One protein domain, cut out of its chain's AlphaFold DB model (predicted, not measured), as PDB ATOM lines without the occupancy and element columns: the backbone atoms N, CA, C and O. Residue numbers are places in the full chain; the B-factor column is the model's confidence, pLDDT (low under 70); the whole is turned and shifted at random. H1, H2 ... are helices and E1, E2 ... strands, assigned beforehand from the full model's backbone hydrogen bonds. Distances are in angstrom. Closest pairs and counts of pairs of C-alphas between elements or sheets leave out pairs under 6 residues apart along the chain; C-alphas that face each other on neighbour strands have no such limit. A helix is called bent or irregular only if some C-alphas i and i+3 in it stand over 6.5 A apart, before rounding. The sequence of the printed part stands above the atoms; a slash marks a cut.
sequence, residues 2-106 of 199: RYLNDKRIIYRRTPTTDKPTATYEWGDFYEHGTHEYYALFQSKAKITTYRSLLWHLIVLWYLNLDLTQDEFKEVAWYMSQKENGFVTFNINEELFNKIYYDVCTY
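AT A GLANCE: This is residues 2 to 106 of the 199 residues of the protein "HTH_11 domain-containing protein" of Phycisphaerae bacterium (UniProt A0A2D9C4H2). Picture a head of three crossed helices, H2, H3 and H4, with their centres in a triangle, and an arm reaching away from it: residues 12 to 39 run out and fold back, with the sharply bent strand E1 in the far part of the arm. The short helix H1 lies at the head, near H3. The printed part has 105 residues, with four named helices and one named strand in the order H1, E1, H2, H3, H4; under half of the residues are in named elements, and the class is mostly helix. The whole is only just compact, close to loose, with a radius of gyration of the C-alphas of 15.3 A; it spans 47 by 27 by 26 A, the arm making the length.

HOW THE PARTS SIT: Begin at H1, residues 2 to 6, which is close but not clearly touching H3, residues 69 to 80; their closest C-alphas, those of Leu 4 and Val 75, are 7.7 A apart. Go on to residues 12 to 13, which pair antiparallel with residues 38 to 39. Farther out, residues 22 to 23 pair antiparallel with residues 28 to 29 of E1, residues 27 to 34. E1 pairs with no named strand, bends by 113 degrees at residue 31, and is apart from each of the four helices. Next comes H2, residues 50 to 63, which only just touches H3, with 3 pairs of C-alphas within 8 A; the closest are those of Leu 57 and Ala 76, at 6.5 A. H2 and H3 form a helical hairpin, opposite ways at a steep tilt of 38 degrees. With residues 99 to 103 alone, H4, residues 93 to 104, touches H2, the same way at a steep tilt of 45 degrees; the closest C-alphas, those of Ile 58 and Val 103, are 5.5 A apart. With residues 96 to 100 alone, H4 touches H3, opposite ways at a steep tilt of 54 degrees; the closest C-alphas, those of Trp 77 and Phe 96, are 7.3 A apart. In H1, H2, H3 and H4 every O i to N i+4 pair is within hydrogen-bond range.

IN THESE COORDINATES: Find C-alpha 2 at (176.560, 110.079, 247.483), where H1 begins. E1 starts at C-alpha 27, (201.165, 117.277, 247.055), and measures 13.4 A from first to last C-alpha. H2, the longest helix, measures 19.8 A, H3 15.8 A and H4 16.0 A; H4 ends at C-alpha 104, (179.477, 106.175, 223.509).

THE WHOLE: Look for the two C-alphas farthest apart, those of Tyr 24 and Glu 94, at 47.2 A. The printed part has no cut. The links H1 to E1, E1 to H2 and H3 to H4 are long, with 20, 15 and 12 residues; H2 to H3 is tight, with 5. In this model the mean pLDDT of the printed part is 95.2, and no printed residue is under 70.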
ATOM      1  N   ARG A   2     177.057 111.349 246.904       94.88
ATOM      2  CA  ARG A   2     176.560 110.079 247.483       94.88
ATOM      3  C   ARG A   2     176.176 109.012 246.444       94.88
ATOM      4  O   ARG A   2     176.667 107.903 246.536       94.88
ATOM      5  N   TYR A   3     175.398 109.377 245.423       96.06
ATOM      6  CA  TYR A   3     174.999 108.454 244.353       96.06
ATOM      7  C   TYR A   3     176.184 107.772 243.645       96.06
ATOM      8  O   TYR A   3     176.166 106.562 243.450       96.06
ATOM      9  N   LEU A   4     177.232 108.535 243.298       96.50
ATOM     10  CA  LEU A   4     178.428 107.986 242.649       96.50
ATOM     11  C   LEU A   4     179.165 107.022 243.585       96.50
ATOM     12  O   LEU A   4     179.582 105.956 243.150       96.50
ATOM     13  N   ASN A   5     179.263 107.361 244.874       95.94
ATOM     14  CA  ASN A   5     179.897 106.506 245.878       95.94
ATOM     15  C   ASN A   5     179.113 105.208 246.104       95.94
ATOM     16  O   ASN A   5     179.710 104.135 246.148       95.94
ATOM     17  N   ASP A   6     177.785 105.300 246.206       96.56
ATOM     18  CA  ASP A   6     176.896 104.153 246.419       96.56
ATOM     19  C   ASP A   6     176.978 103.172 245.234       96.56
ATOM     20  O   ASP A   6     177.007 101.959 245.435       96.56
ATOM     21  N   LYS A   7     177.110 103.696 244.006       95.44
ATOM     22  CA  LYS A   7     177.346 102.913 242.781       95.44
ATOM     23  C   LYS A   7     178.820 102.566 242.518       95.44
ATOM     24  O   LYS A   7     179.114 101.954 241.500       95.44
ATOM     25  N   ARG A   8     179.740 102.931 243.421       95.88
ATOM     26  CA  ARG A   8     181.196 102.701 243.302       95.88
ATOM     27  C   ARG A   8     181.822 103.262 242.018       95.88
ATOM     28  O   ARG A   8     182.798 102.719 241.517       95.88
ATOM     29  N   ILE A   9     181.289 104.374 241.517       97.69
ATOM     30  CA  ILE A   9     181.797 105.045 240.321       97.69
ATOM     31  C   ILE A   9     183.126 105.737 240.636       97.69
ATOM     32  O   ILE A   9     183.215 106.562 241.548       97.69
ATOM     33  N   ILE A  10     184.150 105.451 239.842       97.06
ATOM     34  CA  ILE A  10     185.462 106.092 239.881       97.06
ATOM     35  C   ILE A  10     185.368 107.436 239.153       97.06
ATOM     36  O   ILE A  10     185.292 107.501 237.930       97.06
ATOM     37  N   TYR A  11     185.387 108.535 239.903       96.06
ATOM     38  CA  TYR A  11     185.370 109.901 239.353       96.06
ATOM     39  C   TYR A  11     186.679 110.666 239.600       96.06
ATOM     40  O   TYR A  11     186.802 111.839 239.244       96.06
ATOM     41  N   ARG A  12     187.679 110.014 240.209       93.94
ATOM     42  CA  ARG A  12     189.026 110.560 240.410       93.94
ATOM     43  C   ARG A  12     190.077 109.478 240.193       93.94
ATOM     44  O   ARG A  12     189.864 108.332 240.574       93.94
ATOM     45  N   ARG A  13     191.219 109.857 239.626       94.12
ATOM     46  CA  ARG A  13     192.397 109.019 239.418       94.12
ATOM     47  C   ARG A  13     193.650 109.891 239.438       94.12
ATOM     48  O   ARG A  13     193.735 110.887 238.719       94.12
ATOM     49  N   THR A  14     194.616 109.522 240.272       92.75
ATOM     50  CA  THR A  14     195.959 110.112 240.234       92.75
ATOM     51  C   THR A  14     196.717 109.626 238.997       92.75
ATOM     52  O   THR A  14     196.330 108.604 238.428       92.75
ATOM     53  N   PRO A  15     197.800 110.306 238.586       94.00
ATOM     54  CA  PRO A  15     198.657 109.796 237.528       94.00
ATOM     55  C   PRO A  15     199.117 108.367 237.815       94.00
ATOM     56  O   PRO A  15     199.384 108.010 238.966       94.00
ATOM     57  N   THR A  16     199.146 107.548 236.770       91.56
ATOM     58  CA  THR A  16     199.418 106.108 236.856       91.56
ATOM     59  C   THR A  16     200.767 105.750 236.257       91.56
ATOM     60  O   THR A  16     201.448 104.867 236.775       91.56
ATOM     61  N   THR A  17     201.161 106.433 235.182       92.69
ATOM     62  CA  THR A  17     202.435 106.224 234.493       92.69
ATOM     63  C   THR A  17     203.382 107.405 234.698       92.69
ATOM     64  O   THR A  17     204.579 107.191 234.912       92.69
ATOM     65  N   ASP A  18     202.853 108.633 234.746       92.81
ATOM     66  CA  ASP A  18     203.654 109.829 235.000       92.81
ATOM     67  C   ASP A  18     204.157 109.854 236.451       92.81
ATOM     68  O   ASP A  18     203.380 109.856 237.412       92.81
ATOM     69  N   LYS A  19     205.479 109.946 236.626       94.94
ATOM     70  CA  LYS A  19     206.109 110.094 237.947       94.94
ATOM     71  C   LYS A  19     206.310 111.571 238.289       94.94
ATOM     72  O   LYS A  19     206.772 112.324 237.429       94.94
ATOM     73  N   PRO A  20     206.016 111.995 239.530       96.19
ATOM     74  CA  PRO A  20     206.289 113.361 239.942       96.19
ATOM     75  C   PRO A  20     207.795 113.628 239.951       96.19
ATOM     76  O   PRO A  20     208.595 112.780 240.347       96.19
ATOM     77  N   THR A  21     208.177 114.836 239.543       96.62
ATOM     78  CA  THR A  21     209.546 115.350 239.674       96.62
ATOM     79  C   THR A  21     209.921 115.498 241.149       96.62
ATOM     80  O   THR A  21     211.062 115.247 241.530       96.62
ATOM     81  N   ALA A  22     208.960 115.898 241.985       95.62
ATOM     82  CA  ALA A  22     209.123 115.976 243.430       95.62
ATOM     83  C   ALA A  22     207.787 115.753 244.150       95.62
ATOM     84  O   ALA A  22     206.746 116.237 243.704       95.62
ATOM     85  N   THR A  23     207.842 115.077 245.296       95.81
ATOM     86  CA  THR A  23     206.701 114.852 246.190       95.81
ATOM     87  C   THR A  23     206.926 115.593 247.499       95.81
ATOM     88  O   THR A  23     208.004 115.535 248.089       95.81
ATOM     89  N   TYR A  24     205.886 116.271 247.966       94.69
ATOM     90  CA  TYR A  24     205.868 117.048 249.196       94.69
ATOM     91  C   TYR A  24     204.729 116.581 250.109       94.69
ATOM     92  O   TYR A  24     203.838 115.817 249.721       94.69
ATOM     93  N   GLU A  25     204.714 117.083 251.343       93.19
ATOM     94  CA  GLU A  25     203.604 116.825 252.267       93.19
ATOM     95  C   GLU A  25     202.271 117.307 251.687       93.19
ATOM     96  O   GLU A  25     201.293 116.562 251.721       93.19
ATOM     97  N   TRP A  26     202.260 118.483 251.052       92.81
ATOM     98  CA  TRP A  26     201.066 119.087 250.462       92.81
ATOM     99  C   TRP A  26     200.605 118.453 249.138       92.81
ATOM    100  O   TRP A  26     199.441 118.625 248.764       92.81
ATOM    101  N   GLY A  27     201.475 117.749 248.408       94.69
ATOM    102  CA  GLY A  27     201.165 117.277 247.055       94.69
ATOM    103  C   GLY A  27     202.376 116.989 246.183       94.69
ATOM    104  O   GLY A  27     203.507 116.940 246.662       94.69
ATOM    105  N   ASP A  28     202.107 116.803 244.898       95.69
ATOM    106  CA  ASP A  28     203.076 116.375 243.896       95.69
ATOM    107  C   ASP A  28     203.336 117.471 242.860       95.69
ATOM    108  O   ASP A  28     202.432 118.215 242.457       95.69
ATOM    109  N   PHE A  29     204.591 117.561 242.422       94.94
ATOM    110  CA  PHE A  29     205.056 118.480 241.392       94.94
ATOM    111  C   PHE A  29     205.563 117.722 240.164       94.94
ATOM    112  O   PHE A  29     206.405 116.833 240.273       94.94
ATOM    113  N   TYR A  30     205.086 118.136 238.995       94.62
ATOM    114  CA  TYR A  30     205.439 117.613 237.680       94.62
ATOM    115  C   TYR A  30     205.985 118.772 236.841       94.62
ATOM    116  O   TYR A  30     205.219 119.613 236.369       94.62
ATOM    117  N   GLU A  31     207.301 118.839 236.638       90.75
ATOM    118  CA  GLU A  31     207.960 119.972 235.966       90.75
ATOM    119  C   GLU A  31     207.398 120.240 234.556       90.75
ATOM    120  O   GLU A  31     207.116 121.389 234.179       90.75
ATOM    121  N   HIS A  32     207.156 119.157 233.814       90.12
ATOM    122  CA  HIS A  32     206.571 119.171 232.471       90.12
ATOM    123  C   HIS A  32     205.035 119.077 232.470       90.12
ATOM    124  O   HIS A  32     204.410 119.242 231.426       90.12
ATOM    125  N   GLY A  33     204.422 118.915 233.646       91.50
ATOM    126  CA  GLY A  33     202.995 118.664 233.818       91.50
ATOM    127  C   GLY A  33     202.595 117.214 233.531       91.50
ATOM    128  O   GLY A  33     203.297 116.497 232.830       91.50
ATOM    129  N   THR A  34     201.454 116.797 234.077       93.81
ATOM    130  CA  THR A  34     200.827 115.492 233.810       93.81
ATOM    131  C   THR A  34     199.416 115.676 233.259       93.81
ATOM    132  O   THR A  34     198.670 116.543 233.724       93.81
ATOM    133  N   HIS A  35     199.042 114.869 232.267       93.81
ATOM    134  CA  HIS A  35     197.674 114.816 231.736       93.81
ATOM    135  C   HIS A  35     196.825 113.727 232.413       93.81
ATOM    136  O   HIS A  35     195.603 113.722 232.280       93.81
ATOM    137  N   GLU A  36     197.447 112.838 233.183       94.00
ATOM    138  CA  GLU A  36     196.797 111.654 233.750       94.00
ATOM    139  C   GLU A  36     196.012 111.929 235.042       94.00
ATOM    140  O   GLU A  36     195.356 111.034 235.575       94.00
ATOM    141  N   TYR A  37     196.070 113.159 235.562       95.00
ATOM    142  CA  TYR A  37     195.362 113.537 236.782       95.00
ATOM    143  C   TYR A  37     193.898 113.899 236.510       95.00
ATOM    144  O   TYR A  37     193.575 115.041 236.165       95.00
ATOM    145  N   TYR A  38     192.994 112.948 236.728       95.25
ATOM    146  CA  TYR A  38     191.553 113.175 236.658       95.25
ATOM    147  C   TYR A  38     191.001 113.383 238.066       95.25
ATOM    148  O   TYR A  38     191.060 112.487 238.898       95.25
ATOM    149  N   ALA A  39     190.432 114.548 238.355       92.81
ATOM    150  CA  ALA A  39     189.820 114.820 239.655       92.81
ATOM    151  C   ALA A  39     188.477 115.519 239.473       92.81
ATOM    152  O   ALA A  39     188.322 116.709 239.758       92.81
ATOM    153  N   LEU A  40     187.502 114.772 238.948       94.50
ATOM    154  CA  LEU A  40     186.161 115.304 238.759       94.50
ATOM    155  C   LEU A  40     185.563 115.655 240.124       94.50
ATOM    156  O   LEU A  40     185.793 114.967 241.129       94.50
ATOM    157  N   PHE A  41     184.804 116.751 240.154       92.12
ATOM    158  CA  PHE A  41     184.112 117.226 241.356       92.12
ATOM    159  C   PHE A  41     185.059 117.437 242.552       92.12
ATOM    160  O   PHE A  41     184.689 117.192 243.700       92.12
ATOM    161  N   GLN A  42     186.323 117.800 242.296       88.75
ATOM    162  CA  GLN A  42     187.252 118.224 243.350       88.75
ATOM    163  C   GLN A  42     186.896 119.622 243.874       88.75
ATOM    164  O   GLN A  42     187.031 119.871 245.066       88.75
ATOM    165  N   SER A  43     186.423 120.497 242.986       87.56
ATOM    166  CA  SER A  43     185.872 121.806 243.334       87.56
ATOM    167  C   SER A  43     184.361 121.713 243.566       87.56
ATOM    168  O   SER A  43     183.689 120.850 242.994       87.56
ATOM    169  N   LYS A  44     183.820 122.637 244.369       89.81
ATOM    170  CA  LYS A  44     182.378 122.877 244.537       89.81
ATOM    171  C   LYS A  44     181.712 123.402 243.255       89.81
ATOM    172  O   LYS A  44     180.486 123.428 243.177       89.81
ATOM    173  N   ALA A  45     182.493 123.860 242.274       92.44
ATOM    174  CA  ALA A  45     181.984 124.397 241.019       92.44
ATOM    175  C   ALA A  45     181.148 123.361 240.251       92.44
ATOM    176  O   ALA A  45     181.584 122.236 240.002       92.44
ATOM    177  N   LYS A  46     179.947 123.771 239.834       95.44
ATOM    178  CA  LYS A  46     179.040 122.954 239.019       95.44
ATOM    179  C   LYS A  46     179.358 123.091 237.534       95.44
ATOM    180  O   LYS A  46     179.905 124.092 237.080       95.44
ATOM    181  N   ILE A  47     178.953 122.101 236.749       96.69
ATOM    182  CA  ILE A  47     179.106 122.092 235.295       96.69
ATOM    183  C   ILE A  47     178.152 123.124 234.676       96.69
ATOM    184  O   ILE A  47     176.933 123.038 234.821       96.69
ATOM    185  N   THR A  48     178.709 124.090 233.945       95.44
ATOM    186  CA  THR A  48     177.963 125.230 233.385       95.44
ATOM    187  C   THR A  48     177.660 125.126 231.891       95.44
ATOM    188  O   THR A  48     176.876 125.916 231.367       95.44
ATOM    189  N   THR A  49     178.262 124.164 231.183       94.94
ATOM    190  CA  THR A  49     178.108 124.011 229.728       94.94
ATOM    191  C   THR A  49     177.954 122.554 229.300       94.94
ATOM    192  O   THR A  49     178.516 121.652 229.923       94.94
ATOM    193  N   TYR A  50     177.277 122.325 228.169       95.31
ATOM    194  CA  TYR A  50     177.159 120.995 227.555       95.31
ATOM    195  C   TYR A  50     178.513 120.399 227.171       95.31
ATOM    196  O   TYR A  50     178.737 119.212 227.363       95.31
ATOM    197  N   ARG A  51     179.445 121.227 226.681       94.62
ATOM    198  CA  ARG A  51     180.804 120.783 226.342       94.62
ATOM    199  C   ARG A  51     181.550 120.268 227.573       94.62
ATOM    200  O   ARG A  51     182.244 119.260 227.484       94.62
ATOM    201  N   SER A  52     181.405 120.957 228.705       94.75
ATOM    202  CA  SER A  52     181.986 120.506 229.967       94.75
ATOM    203  C   SER A  52     181.319 119.212 230.435       94.75
ATOM    204  O   SER A  52     182.031 118.273 230.771       94.75
ATOM    205  N   LEU A  53     179.986 119.101 230.363       97.56
ATOM    206  CA  LEU A  53     179.281 117.858 230.700       97.56
ATOM    207  C   LEU A  53     179.749 116.673 229.849       97.56
ATOM    208  O   LEU A  53     180.088 115.636 230.407       97.56
ATOM    209  N   LEU A  54     179.823 116.844 228.527       97.06
ATOM    210  CA  LEU A  54     180.319 115.827 227.600       97.06
ATOM    211  C   LEU A  54     181.705 115.323 228.025       97.06
ATOM    212  O   LEU A  54     181.909 114.122 228.154       97.06
ATOM    213  N   TRP A  55     182.638 116.236 228.316       96.69
ATOM    214  CA  TRP A  55     183.974 115.864 228.785       96.69
ATOM    215  C   TRP A  55     183.943 115.107 230.122       96.69
ATOM    216  O   TRP A  55     184.633 114.102 230.261       96.69
ATOM    217  N   HIS A  56     183.120 115.539 231.085       97.50
ATOM    218  CA  HIS A  56     182.977 114.839 232.367       97.50
ATOM    219  C   HIS A  56     182.456 113.411 232.177       97.50
ATOM    220  O   HIS A  56     182.964 112.490 232.812       97.50
ATOM    221  N   LEU A  57     181.470 113.220 231.296       97.50
ATOM    222  CA  LEU A  57     180.923 111.900 230.991       97.50
ATOM    223  C   LEU A  57     181.949 111.013 230.274       97.50
ATOM    224  O   LEU A  57     182.104 109.863 230.661       97.50
ATOM    225  N   ILE A  58     182.706 111.548 229.311       97.12
ATOM    226  CA  ILE A  58     183.796 110.811 228.648       97.12
ATOM    227  C   ILE A  58     184.851 110.355 229.665       97.12
ATOM    228  O   ILE A  58     185.260 109.197 229.650       97.12
ATOM    229  N   VAL A  59     185.278 111.238 230.577       96.94
ATOM    230  CA  VAL A  59     186.238 110.869 231.629       96.94
ATOM    231  C   VAL A  59     185.656 109.794 232.543       96.94
ATOM    232  O   VAL A  59     186.353 108.837 232.856       96.94
ATOM    233  N   LEU A  60     184.390 109.906 232.953       97.00
ATOM    234  CA  LEU A  60     183.753 108.869 233.766       97.00
ATOM    235  C   LEU A  60     183.688 107.526 233.047       97.00
ATOM    236  O   LEU A  60     184.009 106.514 233.659       97.00
ATOM    237  N   TRP A  61     183.323 107.518 231.769       96.56
ATOM    238  CA  TRP A  61     183.287 106.301 230.966       96.56
ATOM    239  C   TRP A  61     184.672 105.650 230.891       96.56
ATOM    240  O   TRP A  61     184.838 104.482 231.223       96.56
ATOM    241  N   TYR A  62     185.697 106.448 230.593       95.75
ATOM    242  CA  TYR A  62     187.088 106.001 230.546       95.75
ATOM    243  C   TYR A  62     187.624 105.467 231.887       95.75
ATOM    244  O   TYR A  62     188.434 104.542 231.914       95.75
ATOM    245  N   LEU A  63     187.208 106.047 233.016       95.81
ATOM    246  CA  LEU A  63     187.644 105.599 234.342       95.81
ATOM    247  C   LEU A  63     186.926 104.327 234.824       95.81
ATOM    248  O   LEU A  63     187.408 103.714 235.773       95.81
ATOM    249  N   ASN A  64     185.811 103.941 234.195       96.31
ATOM    250  CA  ASN A  64     184.934 102.848 234.626       96.31
ATOM    251  C   ASN A  64     184.585 101.925 233.445       96.31
ATOM    252  O   ASN A  64     183.415 101.733 233.112       96.31
ATOM    253  N   LEU A  65     185.612 101.378 232.784       92.56
ATOM    254  CA  LEU A  65     185.470 100.513 231.600       92.56
ATOM    255  C   LEU A  65     184.740  99.187 231.877       92.56
ATOM    256  O   LEU A  65     184.407  98.458 230.948       92.56
ATOM    257  N   ASP A  66     184.534  98.852 233.146       93.62
ATOM    258  CA  ASP A  66     183.803  97.683 233.620       93.62
ATOM    259  C   ASP A  66     182.281  97.891 233.674       93.62
ATOM    260  O   ASP A  66     181.546  96.908 233.775       93.62
ATOM    261  N   LEU A  67     181.798  99.135 233.566       94.88
ATOM    262  CA  LEU A  67     180.367  99.422 233.499       94.88
ATOM    263  C   LEU A  67     179.771  98.983 232.164       94.88
ATOM    264  O   LEU A  67     180.309  99.233 231.084       94.88
ATOM    265  N   THR A  68     178.574  98.412 232.229       95.50
ATOM    266  CA  THR A  68     177.743  98.232 231.041       95.50
ATOM    267  C   THR A  68     177.233  99.582 230.526       95.50
ATOM    268  O   THR A  68     177.149 100.570 231.261       95.50
ATOM    269  N   GLN A  69     176.842  99.630 229.249       93.38
ATOM    270  CA  GLN A  69     176.247 100.841 228.669       93.38
ATOM    271  C   GLN A  69     174.989 101.277 229.430       93.38
ATOM    272  O   GLN A  69     174.810 102.465 229.669       93.38
ATOM    273  N   ASP A  70     174.141 100.342 229.859       95.44
ATOM    274  CA  ASP A  70     172.921 100.680 230.598       95.44
ATOM    275  C   ASP A  70     173.238 101.273 231.979       95.44
ATOM    276  O   ASP A  70     172.695 102.319 232.341       95.44
ATOM    277  N   GLU A  71     174.183 100.681 232.720       96.81
ATOM    278  CA  GLU A  71     174.628 101.214 234.015       96.81
ATOM    279  C   GLU A  71     175.208 102.623 233.879       96.81
ATOM    280  O   GLU A  71     174.891 103.516 234.674       96.81
ATOM    281  N   PHE A  72     176.029 102.849 232.854       97.44
ATOM    282  CA  PHE A  72     176.598 104.165 232.611       97.44
ATOM    283  C   PHE A  72     175.563 105.171 232.113       97.44
ATOM    284  O   PHE A  72     175.598 106.325 232.542       97.44
ATOM    285  N   LYS A  73     174.593 104.758 231.290       97.62
ATOM    286  CA  LYS A  73     173.477 105.616 230.876       97.62
ATOM    287  C   LYS A  73     172.689 106.121 232.077       97.62
ATOM    288  O   LYS A  73     172.360 107.305 232.120       97.62
ATOM    289  N   GLU A  74     172.427 105.270 233.069       97.69
ATOM    290  CA  GLU A  74     171.769 105.688 234.311       97.69
ATOM    291  C   GLU A  74     172.587 106.735 235.077       97.69
ATOM    292  O   GLU A  74     172.036 107.742 235.528       97.69
ATOM    293  N   VAL A  75     173.902 106.525 235.206       97.81
ATOM    294  CA  VAL A  75     174.809 107.475 235.874       97.81
ATOM    295  C   VAL A  75     174.852 108.803 235.120       97.81
ATOM    296  O   VAL A  75     174.700 109.868 235.724       97.81
ATOM    297  N   ALA A  76     175.006 108.750 233.797       98.00
ATOM    298  CA  ALA A  76     175.041 109.915 232.928       98.00
ATOM    299  C   ALA A  76     173.723 110.697 232.987       98.00
ATOM    300  O   ALA A  76     173.742 111.926 233.093       98.00
ATOM    301  N   TRP A  77     172.581 110.000 232.966       98.06
ATOM    302  CA  TRP A  77     171.260 110.610 233.097       98.06
ATOM    303  C   TRP A  77     171.098 111.280 234.456       98.06
ATOM    304  O   TRP A  77     170.705 112.445 234.513       98.06
ATOM    305  N   TYR A  78     171.460 110.585 235.538       98.00
ATOM    306  CA  TYR A  78     171.399 111.120 236.895       98.00
ATOM    307  C   TYR A  78     172.218 112.409 237.022       98.00
ATOM    308  O   TYR A  78     171.711 113.422 237.497       98.00
ATOM    309  N   MET A  79     173.460 112.419 236.538       97.44
ATOM    310  CA  MET A  79     174.308 113.615 236.577       97.44
ATOM    311  C   MET A  79     173.802 114.761 235.698       97.44
ATOM    312  O   MET A  79     174.054 115.927 235.992       97.44
ATOM    313  N   SER A  80     173.087 114.433 234.626       97.44
ATOM    314  CA  SER A  80     172.503 115.396 233.693       97.44
ATOM    315  C   SER A  80     171.283 116.130 234.264       97.44
ATOM    316  O   SER A  80     170.896 117.163 233.718       97.44
ATOM    317  N   GLN A  81     170.690 115.635 235.357       97.31
ATOM    318  CA  GLN A  81     169.569 116.308 236.015       97.31
ATOM    319  C   GLN A  81     170.071 117.428 236.928       97.31
ATOM    320  O   GLN A  81     170.898 117.210 237.822       97.31
ATOM    321  N   LYS A  82     169.533 118.632 236.735       95.62
ATOM    322  CA  LYS A  82     169.926 119.832 237.486       95.62
ATOM    323  C   LYS A  82     169.710 119.667 238.990       95.62
ATOM    324  O   LYS A  82     170.522 120.123 239.792       95.62
ATOM    325  N   GLU A  83     168.640 118.983 239.369       95.62
ATOM    326  CA  GLU A  83     168.228 118.726 240.749       95.62
ATOM    327  C   GLU A  83     169.272 117.905 241.519       95.62
ATOM    328  O   GLU A  83     169.377 118.026 242.738       95.62
ATOM    329  N   ASN A  84     170.097 117.125 240.812       95.94
ATOM    330  CA  ASN A  84     171.162 116.317 241.407       95.94
ATOM    331  C   ASN A  84     172.460 117.106 241.653       95.94
ATOM    332  O   ASN A  84     173.413 116.569 242.219       95.94
ATOM    333  N   GLY A  85     172.502 118.386 241.261       94.38
ATOM    334  CA  GLY A  85     173.533 119.335 241.682       94.38
ATOM    335  C   GLY A  85     174.873 119.246 240.950       94.38
ATOM    336  O   GLY A  85     175.815 119.903 241.382       94.38
ATOM    337  N   PHE A  86     174.978 118.478 239.860       96.44
ATOM    338  CA  PHE A  86     176.194 118.419 239.032       96.44
ATOM    339  C   PHE A  86     176.230 119.500 237.950       96.44
ATOM    340  O   PHE A  86     177.300 120.024 237.651       96.44
ATOM    341  N   VAL A  87     175.075 119.839 237.371       97.12
ATOM    342  CA  VAL A  87     174.923 120.825 236.291       97.12
ATOM    343  C   VAL A  87     174.095 122.025 236.760       97.12
ATOM    344  O   VAL A  87     173.283 121.910 237.676       97.12
ATOM    345  N   THR A  88     174.269 123.188 236.128       95.44
ATOM    346  CA  THR A  88     173.478 124.405 236.431       95.44
ATOM    347  C   THR A  88     172.299 124.634 235.476       95.44
ATOM    348  O   THR A  88     171.461 125.513 235.703       95.44
ATOM    349  N   PHE A  89     172.206 123.834 234.417       95.19
ATOM    350  CA  PHE A  89     171.247 123.962 233.323       95.19
ATOM    351  C   PHE A  89     170.357 122.718 233.218       95.19
ATOM    352  O   PHE A  89     170.736 121.639 233.663       95.19
ATOM    353  N   ASN A  90     169.173 122.872 232.624       96.00
ATOM    354  CA  ASN A  90     168.254 121.757 232.389       96.00
ATOM    355  C   ASN A  90     168.608 121.050 231.079       96.00
ATOM    356  O   ASN A  90     168.927 121.711 230.089       96.00
ATOM    357  N   ILE A  91     168.498 119.723 231.064       95.31
ATOM    358  CA  ILE A  91     168.722 118.888 229.882       95.31
ATOM    359  C   ILE A  91     167.447 118.095 229.626       95.31
ATOM    360  O   ILE A  91     166.958 117.407 230.517       95.31
ATOM    361  N   ASN A  92     166.893 118.211 228.420       95.12
ATOM    362  CA  ASN A  92     165.781 117.365 228.004       95.12
ATOM    363  C   ASN A  92     166.298 116.015 227.479       95.12
ATOM    364  O   ASN A  92     167.483 115.851 227.185       95.12
ATOM    365  N   GLU A  93     165.402 115.045 227.348       96.44
ATOM    366  CA  GLU A  93     165.760 113.684 226.941       96.44
ATOM    367  C   GLU A  93     166.442 113.625 225.563       96.44
ATOM    368  O   GLU A  93     167.430 112.914 225.388       96.44
ATOM    369  N   GLU A  94     165.977 114.420 224.597       96.50
ATOM    370  CA  GLU A  94     166.566 114.487 223.253       96.50
ATOM    371  C   GLU A  94     168.030 114.955 223.288       96.50
ATOM    372  O   GLU A  94     168.915 114.304 222.726       96.50
ATOM    373  N   LEU A  95     168.308 116.058 223.990       95.69
ATOM    374  CA  LEU A  95     169.660 116.588 224.121       95.69
ATOM    375  C   LEU A  95     170.560 115.638 224.911       95.69
ATOM    376  O   LEU A  95     171.723 115.465 224.549       95.69
ATOM    377  N   PHE A  96     170.032 115.009 225.961       97.88
ATOM    378  CA  PHE A  96     170.765 113.987 226.695       97.88
ATOM    379  C   PHE A  96     171.161 112.827 225.785       97.88
ATOM    380  O   PHE A  96     172.331 112.465 225.761       97.88
ATOM    381  N   ASN A  97     170.222 112.280 225.008       96.94
ATOM    382  CA  ASN A  97     170.499 111.167 224.105       96.94
ATOM    383  C   ASN A  97     171.574 111.532 223.074       96.94
ATOM    384  O   ASN A  97     172.428 110.703 222.772       96.94
ATOM    385  N   LYS A  98     171.588 112.783 222.591       96.81
ATOM    386  CA  LYS A  98     172.654 113.285 221.718       96.81
ATOM    387  C   LYS A  98     174.016 113.316 222.419       96.81
ATOM    388  O   LYS A  98     174.975 112.768 221.893       96.81
ATOM    389  N   ILE A  99     174.095 113.915 223.611       96.38
ATOM    390  CA  ILE A  99     175.341 113.962 224.397       96.38
ATOM    391  C   ILE A  99     175.817 112.541 224.718       96.38
ATOM    392  O   ILE A  99     176.993 112.238 224.575       96.38
ATOM    393  N   TYR A 100     174.909 111.661 225.132       97.19
ATOM    394  CA  TYR A 100     175.206 110.275 225.471       97.19
ATOM    395  C   TYR A 100     175.727 109.484 224.264       97.19
ATOM    396  O   TYR A 100     176.688 108.727 224.395       97.19
ATOM    397  N   TYR A 101     175.142 109.694 223.082       96.44
ATOM    398  CA  TYR A 101     175.642 109.121 221.834       96.44
ATOM    399  C   TYR A 101     177.071 109.586 221.526       96.44
ATOM    400  O   TYR A 101     177.928 108.753 221.228       96.44
ATOM    401  N   ASP A 102     177.353 110.884 221.672       95.44
ATOM    402  CA  ASP A 102     178.704 111.437 221.499       95.44
ATOM    403  C   ASP A 102     179.713 110.823 222.497       95.44
ATOM    404  O   ASP A 102     180.874 110.619 222.150       95.44
ATOM    405  N   VAL A 103     179.289 110.485 223.724       95.25
ATOM    406  CA  VAL A 103     180.136 109.772 224.705       95.25
ATOM    407  C   VAL A 103     180.394 108.326 224.279       95.25
ATOM    408  O   VAL A 103     181.533 107.876 224.315       95.25
ATOM    409  N   CYS A 104     179.356 107.594 223.869       91.19
ATOM    410  CA  CYS A 104     179.477 106.175 223.509       91.19
ATOM    411  C   CYS A 104     180.283 105.948 222.226       91.19
ATOM    412  O   CYS A 104     180.834 104.869 222.026       91.19
ATOM    413  N   THR A 105     180.313 106.946 221.346       91.75
ATOM    414  CA  THR A 105     181.098 106.929 220.105       91.75
ATOM    415  C   THR A 105     182.498 107.507 220.281       91.75
ATOM    416  O   THR A 105     183.278 107.506 219.329       91.75
ATOM    417  N   TYR A 106     182.828 107.996 221.479       91.00
ATOM    418  CA  TYR A 106     184.164 108.473 221.782       91.00
ATOM    419  C   TYR A 106     185.142 107.300 221.809       91.00
ATOM    420  O   TYR A 106     184.923 106.309 222.504       91.00
TER     421      TYR A 106